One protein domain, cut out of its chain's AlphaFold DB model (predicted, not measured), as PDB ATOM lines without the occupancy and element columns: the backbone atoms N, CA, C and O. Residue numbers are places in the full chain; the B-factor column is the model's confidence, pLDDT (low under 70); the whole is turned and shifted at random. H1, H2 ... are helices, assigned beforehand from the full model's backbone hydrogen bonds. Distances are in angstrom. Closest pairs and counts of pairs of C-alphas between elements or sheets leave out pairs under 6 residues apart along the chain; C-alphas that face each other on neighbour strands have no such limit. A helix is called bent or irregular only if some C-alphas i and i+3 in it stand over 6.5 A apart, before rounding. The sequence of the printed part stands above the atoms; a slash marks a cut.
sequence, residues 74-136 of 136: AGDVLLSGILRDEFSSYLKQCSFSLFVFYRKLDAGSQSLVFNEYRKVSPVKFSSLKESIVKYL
ATOM      1  N   ALA A  74      35.789 -16.493  -7.826       53.06
ATOM      2  CA  ALA A  74      36.876 -16.711  -8.774       53.06
ATOM      3  C   ALA A  74      37.435 -18.146  -8.737       53.06
ATOM      4  O   ALA A  74      38.077 -18.575  -9.695       53.06
ATOM      5  N   GLY A  75      37.219 -18.883  -7.641       61.12
ATOM      6  CA  GLY A  75      37.770 -20.219  -7.432       61.12
ATOM      7  C   GLY A  75      36.788 -21.370  -7.640       61.12
ATOM      8  O   GLY A  75      37.246 -22.505  -7.741       61.12
ATOM      9  N   ASP A  76      35.472 -21.116  -7.672       74.81
ATOM     10  CA  ASP A  76      34.412 -22.142  -7.706       74.81
ATOM     11  C   ASP A  76      34.632 -23.273  -6.682       74.81
ATOM     12  O   ASP A  76      34.348 -24.447  -6.939       74.81
ATOM     13  N   VAL A  77      35.190 -22.943  -5.514       81.44
ATOM     14  CA  VAL A  77      35.589 -23.906  -4.482       81.44
ATOM     15  C   VAL A  77      34.911 -23.572  -3.159       81.44
ATOM     16  O   VAL A  77      34.956 -22.448  -2.667       81.44
ATOM     17  N   LEU A  78      34.289 -24.584  -2.563       83.88
ATOM     18  CA  LEU A  78      33.741 -24.550  -1.216       83.88
ATOM     19  C   LEU A  78      34.854 -24.852  -0.216       83.88
ATOM     20  O   LEU A  78      35.546 -25.867  -0.325       83.88
ATOM     21  N   LEU A  79      34.989 -23.973   0.771       83.50
ATOM     22  CA  LEU A  79      35.946 -24.080   1.865       83.50
ATOM     23  C   LEU A  79      35.663 -25.306   2.732       83.50
ATOM     24  O   LEU A  79      34.596 -25.905   2.652       83.50
ATOM     25  N   SER A  80      36.629 -25.676   3.570       83.94
ATOM     26  CA  SER A  80      36.517 -26.784   4.519       83.94
ATOM     27  C   SER A  80      36.110 -26.333   5.916       83.94
ATOM     28  O   SER A  80      36.062 -25.148   6.237       83.94
ATOM     29  N   GLY A  81      35.773 -27.307   6.765       83.69
ATOM     30  CA  GLY A  81      35.469 -27.062   8.177       83.69
ATOM     31  C   GLY A  81      34.066 -26.521   8.460       83.69
ATOM     32  O   GLY A  81      33.775 -26.196   9.608       83.69
ATOM     33  N   ILE A  82      33.188 -26.449   7.456       87.69
ATOM     34  CA  ILE A  82      31.773 -26.104   7.663       87.69
ATOM     35  C   ILE A  82      31.054 -27.245   8.392       87.69
ATOM     36  O   ILE A  82      31.152 -28.414   8.001       87.69
ATOM     37  N   LEU A  83      30.331 -26.893   9.455       88.25
ATOM     38  CA  LEU A  83      29.533 -27.826  10.245       88.25
ATOM     39  C   LEU A  83      28.260 -28.237   9.493       88.25
ATOM     40  O   LEU A  83      27.780 -27.533   8.608       88.25
ATOM     41  N   ARG A  84      27.691 -29.394   9.847       87.44
ATOM     42  CA  ARG A  84      26.535 -29.963   9.134       87.44
ATOM     43  C   ARG A  84      25.290 -29.078   9.210       87.44
ATOM     44  O   ARG A  84      24.573 -28.948   8.226       87.44
ATOM     45  N   ASP A  85      25.043 -28.491  10.373       87.19
ATOM     46  CA  ASP A  85      23.951 -27.551  10.638       87.19
ATOM     47  C   ASP A  85      24.128 -26.220   9.893       87.19
ATOM     48  O   ASP A  85      23.147 -25.581   9.517       87.19
ATOM     49  N   GLU A  86      25.372 -25.834   9.616       87.06
ATOM     50  CA  GLU A  86      25.711 -24.595   8.911       87.06
ATOM     51  C   GLU A  86      25.828 -24.797   7.389       87.06
ATOM     52  O   GLU A  86      25.759 -23.831   6.630       87.06
ATOM     53  N   PHE A  87      25.937 -26.045   6.919       90.12
ATOM     54  CA  PHE A  87      26.206 -26.376   5.519       90.12
ATOM     55  C   PHE A  87      25.145 -25.858   4.546       90.12
ATOM     56  O   PHE A  87      25.483 -25.291   3.512       90.12
ATOM     57  N   SER A  88      23.859 -25.993   4.877       89.12
ATOM     58  CA  SER A  88      22.787 -25.505   4.001       89.12
ATOM     59  C   SER A  88      22.825 -23.978   3.854       89.12
ATOM     60  O   SER A  88      22.721 -23.455   2.747       89.12
ATOM     61  N   SER A  89      23.047 -23.261   4.958       88.00
ATOM     62  CA  SER A  89      23.210 -21.803   4.954       88.00
ATOM     63  C   SER A  89      24.468 -21.374   4.201       88.00
ATOM     64  O   SER A  89      24.435 -20.393   3.463       88.00
ATOM     65  N   TYR A  90      25.549 -22.139   4.334       86.75
ATOM     66  CA  TYR A  90      26.789 -21.923   3.603       86.75
ATOM     67  C   TYR A  90      26.596 -22.085   2.088       86.75
ATOM     68  O   TYR A  90      26.978 -21.201   1.324       86.75
ATOM     69  N   LEU A  91      25.906 -23.142   1.641       87.88
ATOM     70  CA  LEU A  91      25.539 -23.295   0.230       87.88
ATOM     71  C   LEU A  91      24.695 -22.119  -0.257       87.88
ATOM     72  O   LEU A  91      24.945 -21.616  -1.343       87.88
ATOM     73  N   LYS A  92      23.741 -21.634   0.547       86.50
ATOM     74  CA  LYS A  92      22.907 -20.482   0.174       86.50
ATOM     75  C   LYS A  92      23.741 -19.225  -0.086       86.50
ATOM     76  O   LYS A  92      23.389 -18.449  -0.968       86.50
ATOM     77  N   GLN A  93      24.816 -19.034   0.675       81.06
ATOM     78  CA  GLN A  93      25.745 -17.916   0.507       81.06
ATOM     79  C   GLN A  93      26.642 -18.106  -0.722       81.06
ATOM     80  O   GLN A  93      26.779 -17.184  -1.520       81.06
ATOM     81  N   CYS A  94      27.211 -19.301  -0.911       81.50
ATOM     82  CA  CYS A  94      28.166 -19.553  -1.992       81.50
ATOM     83  C   CYS A  94      27.527 -19.765  -3.364       81.50
ATOM     84  O   CYS A  94      28.058 -19.332  -4.379       81.50
ATOM     85  N   SER A  95      26.409 -20.481  -3.410       84.25
ATOM     86  CA  SER A  95      25.717 -20.842  -4.638       84.25
ATOM     87  C   SER A  95      24.251 -21.125  -4.337       84.25
ATOM     88  O   SER A  95      23.863 -22.223  -3.923       84.25
ATOM     89  N   PHE A  96      23.415 -20.117  -4.588       81.94
ATOM     90  CA  PHE A  96      21.971 -20.233  -4.401       81.94
ATOM     91  C   PHE A  96      21.386 -21.423  -5.170       81.94
ATOM     92  O   PHE A  96      20.482 -22.092  -4.678       81.94
ATOM     93  N   SER A  97      21.946 -21.734  -6.339       80.56
ATOM     94  CA  SER A  97      21.518 -22.876  -7.134       80.56
ATOM     95  C   SER A  97      21.792 -24.200  -6.413       80.56
ATOM     96  O   SER A  97      20.841 -24.924  -6.127       80.56
ATOM     97  N   LEU A  98      23.031 -24.473  -5.983       87.56
ATOM     98  CA  LEU A  98      23.356 -25.683  -5.206       87.56
ATOM     99  C   LEU A  98      22.489 -25.810  -3.951       87.56
ATOM    100  O   LEU A  98      22.036 -26.906  -3.625       87.56
ATOM    101  N   PHE A  99      22.218 -24.698  -3.267       90.12
ATOM    102  CA  PHE A  99      21.319 -24.677  -2.117       90.12
ATOM    103  C   PHE A  99      19.902 -25.146  -2.459       90.12
ATOM    104  O   PHE A  99      19.356 -25.988  -1.745       90.12
ATOM    105  N   VAL A 100      19.308 -24.624  -3.535       86.50
ATOM    106  CA  VAL A 100      17.951 -24.993  -3.963       86.50
ATOM    107  C   VAL A 100      17.861 -26.490  -4.252       86.50
ATOM    108  O   VAL A 100      16.952 -27.151  -3.755       86.50
ATOM    109  N   PHE A 101      18.826 -27.049  -4.982       86.50
ATOM    110  CA  PHE A 101      18.837 -28.480  -5.295       86.50
ATOM    111  C   PHE A 101      19.109 -29.343  -4.062       86.50
ATOM    112  O   PHE A 101      18.401 -30.317  -3.821       86.50
ATOM    113  N   TYR A 102      20.060 -28.943  -3.219       90.50
ATOM    114  CA  TYR A 102      20.333 -29.620  -1.953       90.50
ATOM    115  C   TYR A 102      19.091 -29.692  -1.054       90.50
ATOM    116  O   TYR A 102      18.843 -30.702  -0.401       90.50
ATOM    117  N   ARG A 103      18.271 -28.636  -1.040       90.00
ATOM    118  CA  ARG A 103      17.027 -28.565  -0.261       90.00
ATOM    119  C   ARG A 103      15.921 -29.503  -0.749       90.00
ATOM    120  O   ARG A 103      15.022 -29.778   0.045       90.00
ATOM    121  N   LYS A 104      15.966 -29.964  -2.004       88.06
ATOM    122  CA  LYS A 104      14.993 -30.918  -2.569       88.06
ATOM    123  C   LYS A 104      15.260 -32.362  -2.150       88.06
ATOM    124  O   LYS A 104      14.335 -33.165  -2.141       88.06
ATOM    125  N   LEU A 105      16.499 -32.669  -1.778       88.94
ATOM    126  CA  LEU A 105      16.902 -33.983  -1.293       88.94
ATOM    127  C   LEU A 105      16.203 -34.326   0.027       88.94
ATOM    128  O   LEU A 105      15.991 -33.452   0.874       88.94
ATOM    129  N   ASP A 106      15.925 -35.609   0.249       91.06
ATOM    130  CA  ASP A 106      15.493 -36.101   1.555       91.06
ATOM    131  C   ASP A 106      16.633 -36.003   2.593       91.06
ATOM    132  O   ASP A 106      17.813 -35.850   2.262       91.06
ATOM    133  N   ALA A 107      16.299 -36.106   3.881       89.19
ATOM    134  CA  ALA A 107      17.276 -35.938   4.958       89.19
ATOM    135  C   ALA A 107      18.439 -36.954   4.898       89.19
ATOM    136  O   ALA A 107      19.562 -36.630   5.303       89.19
ATOM    137  N   GLY A 108      18.203 -38.170   4.389       90.88
ATOM    138  CA  GLY A 108      19.239 -39.182   4.189       90.88
ATOM    139  C   GLY A 108      20.236 -38.744   3.121       90.88
ATOM    140  O   GLY A 108      21.434 -38.647   3.394       90.88
ATOM    141  N   SER A 109      19.740 -38.369   1.946       92.44
ATOM    142  CA  SER A 109      20.554 -37.881   0.828       92.44
ATOM    143  C   SER A 109      21.310 -36.593   1.147       92.44
ATOM    144  O   SER A 109      22.506 -36.488   0.869       92.44
ATOM    145  N   GLN A 110      20.681 -35.649   1.854       92.25
ATOM    146  CA  GLN A 110      21.353 -34.443   2.357       92.25
ATOM    147  C   GLN A 110      22.562 -34.772   3.246       92.25
ATOM    148  O   GLN A 110      23.565 -34.049   3.248       92.25
ATOM    149  N   SER A 111      22.482 -35.870   4.002       93.56
ATOM    150  CA  SER A 111      23.581 -36.360   4.838       93.56
ATOM    151  C   SER A 111      24.710 -36.954   4.007       93.56
ATOM    152  O   SER A 111      25.876 -36.750   4.336       93.56
ATOM    153  N   LEU A 112      24.377 -37.681   2.938       94.12
ATOM    154  CA  LEU A 112      25.357 -38.282   2.035       94.12
ATOM    155  C   LEU A 112      26.136 -37.212   1.271       94.12
ATOM    156  O   LEU A 112      27.364 -37.244   1.298       94.12
ATOM    157  N   VAL A 113      25.448 -36.211   0.719       93.19
ATOM    158  CA  VAL A 113      26.088 -35.054   0.073       93.19
ATOM    159  C   VAL A 113      27.014 -34.325   1.048       93.19
ATOM    160  O   VAL A 113      28.158 -34.023   0.713       93.19
ATOM    161  N   PHE A 114      26.568 -34.086   2.287       94.44
ATOM    162  CA  PHE A 114      27.427 -33.463   3.299       94.44
ATOM    163  C   PHE A 114      28.653 -34.327   3.634       94.44
ATOM    164  O   PHE A 114      29.757 -33.807   3.801       94.44
ATOM    165  N   ASN A 115      28.486 -35.648   3.725       92.94
ATOM    166  CA  ASN A 115      29.596 -36.566   3.964       92.94
ATOM    167  C   ASN A 115      30.602 -36.561   2.809       92.94
ATOM    168  O   ASN A 115      31.802 -36.639   3.063       92.94
ATOM    169  N   GLU A 116      30.133 -36.478   1.562       90.75
ATOM    170  CA  GLU A 116      30.996 -36.336   0.389       90.75
ATOM    171  C   GLU A 116      31.746 -35.004   0.441       90.75
ATOM    172  O   GLU A 116      32.976 -35.021   0.456       90.75
ATOM    173  N   TYR A 117      31.045 -33.883   0.637       90.94
ATOM    174  CA  TYR A 117      31.658 -32.574   0.879       90.94
ATOM    175  C   TYR A 117      32.758 -32.647   1.953       90.94
ATOM    176  O   TYR A 117      33.884 -32.225   1.711       90.94
ATOM    177  N   ARG A 118      32.489 -33.259   3.113       91.62
ATOM    178  CA  ARG A 118      33.460 -33.343   4.216       91.62
ATOM    179  C   ARG A 118      34.709 -34.158   3.867       91.62
ATOM    180  O   ARG A 118      35.761 -33.914   4.448       91.62
ATOM    181  N   LYS A 119      34.598 -35.146   2.974       87.25
ATOM    182  CA  LYS A 119      35.721 -36.007   2.565       87.25
ATOM    183  C   LYS A 119      36.646 -35.324   1.567       87.25
ATOM    184  O   LYS A 119      37.849 -35.543   1.633       87.25
ATOM    185  N   VAL A 120      36.081 -34.549   0.641       84.44
ATOM    186  CA  VAL A 120      36.826 -33.969  -0.487       84.44
ATOM    187  C   VAL A 120      37.035 -32.461  -0.370       84.44
ATOM    188  O   VAL A 120      37.564 -31.852  -1.290       84.44
ATOM    189  N   SER A 121      36.623 -31.846   0.741       77.69
ATOM    190  CA  SER A 121      36.786 -30.411   0.946       77.69
ATOM    191  C   SER A 121      38.266 -30.016   1.149       77.69
ATOM    192  O   SER A 121      38.965 -30.691   1.913       77.69
ATOM    193  N   PRO A 122      38.756 -28.920   0.531       81.12
ATOM    194  CA  PRO A 122      38.012 -27.956  -0.288       81.12
ATOM    195  C   PRO A 122      37.532 -28.548  -1.624       81.12
ATOM    196  O   PRO A 122      38.310 -29.145  -2.360       81.12
ATOM    197  N   VAL A 123      36.238 -28.393  -1.928       85.19
ATOM    198  CA  VAL A 123      35.574 -29.091  -3.045       85.19
ATOM    199  C   VAL A 123      35.100 -28.109  -4.104       85.19
ATOM    200  O   VAL A 123      34.556 -27.057  -3.781       85.19
ATOM    201  N   LYS A 124      35.262 -28.461  -5.380       86.38
ATOM    202  CA  LYS A 124      34.723 -27.662  -6.486       86.38
ATOM    203  C   LYS A 124      33.196 -27.694  -6.511       86.38
ATOM    204  O   LYS A 124      32.588 -28.733  -6.248       86.38
ATOM    205  N   PHE A 125      32.581 -26.589  -6.919       84.06
ATOM    206  CA  PHE A 125      31.129 -26.463  -7.063       84.06
ATOM    207  C   PHE A 125      30.573 -27.516  -8.024       84.06
ATOM    208  O   PHE A 125      29.549 -28.122  -7.729       84.06
ATOM    209  N   SER A 126      31.276 -27.789  -9.130       83.81
ATOM    210  CA  SER A 126      30.896 -28.822 -10.101       83.81
ATOM    211  C   SER A 126      30.849 -30.222  -9.487       83.81
ATOM    212  O   SER A 126      29.883 -30.948  -9.692       83.81
ATOM    213  N   SER A 127      31.831 -30.578  -8.658       86.50
ATOM    214  CA  SER A 127      31.862 -31.882  -7.988       86.50
ATOM    215  C   SER A 127      30.733 -32.020  -6.966       86.50
ATOM    216  O   SER A 127      30.094 -33.070  -6.879       86.50
ATOM    217  N   LEU A 128      30.415 -30.949  -6.230       89.12
ATOM    218  CA  LEU A 128      29.263 -30.977  -5.330       89.12
ATOM    219  C   LEU A 128      27.928 -30.988  -6.094       89.12
ATOM    220  O   LEU A 128      26.986 -31.643  -5.653       89.12
ATOM    221  N   LYS A 129      27.841 -30.316  -7.248       87.75
ATOM    222  CA  LYS A 129      26.678 -30.387  -8.145       87.75
ATOM    223  C   LYS A 129      26.418 -31.829  -8.573       87.75
ATOM    224  O   LYS A 129      25.289 -32.286  -8.457       87.75
ATOM    225  N   GLU A 130      27.449 -32.545  -9.018       87.88
ATOM    226  CA  GLU A 130      27.346 -33.960  -9.398       87.88
ATOM    227  C   GLU A 130      26.859 -34.829  -8.235       87.88
ATOM    228  O   GLU A 130      25.965 -35.652  -8.419       87.88
ATOM    229  N   SER A 131      27.390 -34.601  -7.029       88.25
ATOM    230  CA  SER A 131      26.925 -35.268  -5.808       88.25
ATOM    231  C   SER A 131      25.433 -35.025  -5.566       88.25
ATOM    232  O   SER A 131      24.671 -35.969  -5.398       88.25
ATOM    233  N   ILE A 132      24.985 -33.767  -5.617       87.25
ATOM    234  CA  ILE A 132      23.579 -33.410  -5.406       87.25
ATOM    235  C   ILE A 132      22.677 -34.029  -6.482       87.25
ATOM    236  O   ILE A 132      21.650 -34.602  -6.140       87.25
ATOM    237  N   VAL A 133      23.069 -33.963  -7.757       86.44
ATOM    238  CA  VAL A 133      22.311 -34.543  -8.881       86.44
ATOM    239  C   VAL A 133      22.224 -36.065  -8.783       86.44
ATOM    240  O   VAL A 133      21.182 -36.629  -9.081       86.44
ATOM    241  N   LYS A 134      23.278 -36.743  -8.321       87.88
ATOM    242  CA  LYS A 134      23.275 -38.199  -8.115       87.88
ATOM    243  C   LYS A 134      22.224 -38.663  -7.097       87.88
ATOM    244  O   LYS A 134      21.801 -39.814  -7.162       87.88
ATOM    245  N   TYR A 135      21.869 -37.809  -6.138       85.31
ATOM    246  CA  TYR A 135      20.916 -38.130  -5.075       85.31
ATOM    247  C   TYR A 135      19.524 -37.497  -5.266       85.31
ATOM    248  O   TYR A 135      18.652 -37.736  -4.431       85.31
ATOM    249  N   LEU A 136      19.336 -36.687  -6.315       76.62
ATOM    250  CA  LEU A 136      18.045 -36.123  -6.742       76.62
ATOM    251  C   LEU A 136      17.177 -37.190  -7.413       76.62
ATOM    252  O   LEU A 136      15.950 -37.136  -7.176       76.62
TER     253      LEU A 136
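AT A GLANCE: This is residues 74 to 136 of the 136 residues of an uncharacterized protein of Thiotrichaceae bacterium (UniProt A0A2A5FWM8). The longest helix, H3, folds back into H4 as a helical hairpin, and a second hairpin, H1 and H2, packs on it through H2 and H4. Residues 77 to 78, before H1, pair antiparallel with residues 123 to 124. The printed part has 63 residues with four named helices, H1 to H4, and no named strand: all helix, compact, radius of gyration of the C-alphas 10.2 A, spans 29 by 20 by 19 A.

IN THESE COORDINATES: H3, residues 107 to 120, is 20.4 A long. H4 is residues 125 to 135, 15.6 A, ending at C-alpha 135 (20.916, -38.130, -5.075). H1, residues 84 to 94, 15.3 A, begins at C-alpha 84 (26.535, -29.963, 9.134); it is irregular, C-alphas 85 and 88 being 7.0 A apart. H2 is residues 96 to 104, 12.9 A.

HOW THE PARTS SIT: H3 and H4 touch, closest C-alphas Ser 109 and Tyr 135 at 5.9 A, opposite ways at a shallow tilt of 33 degrees, only just short of steep. H4 touches H2, closest C-alphas Ile 132 and Tyr 102 at 6.1 A, the same way at a shallow tilt of 17 degrees. H2 touches H1, closest C-alphas Phe 99 and Leu 91 at 5.0 A, opposite ways at a steep tilt of 39 degrees. H1 and H4 are apart. Every O i to N i+4 pair is within hydrogen-bond range in H2, H3 and H4; in H1, 5 of 7.

THE WHOLE: The C-alphas farthest apart, Ala 74 and Gly 108, are 31.4 A apart. The printed part has no cut, and the three links between helices are tight. Residues 74 to 75 are under pLDDT 70.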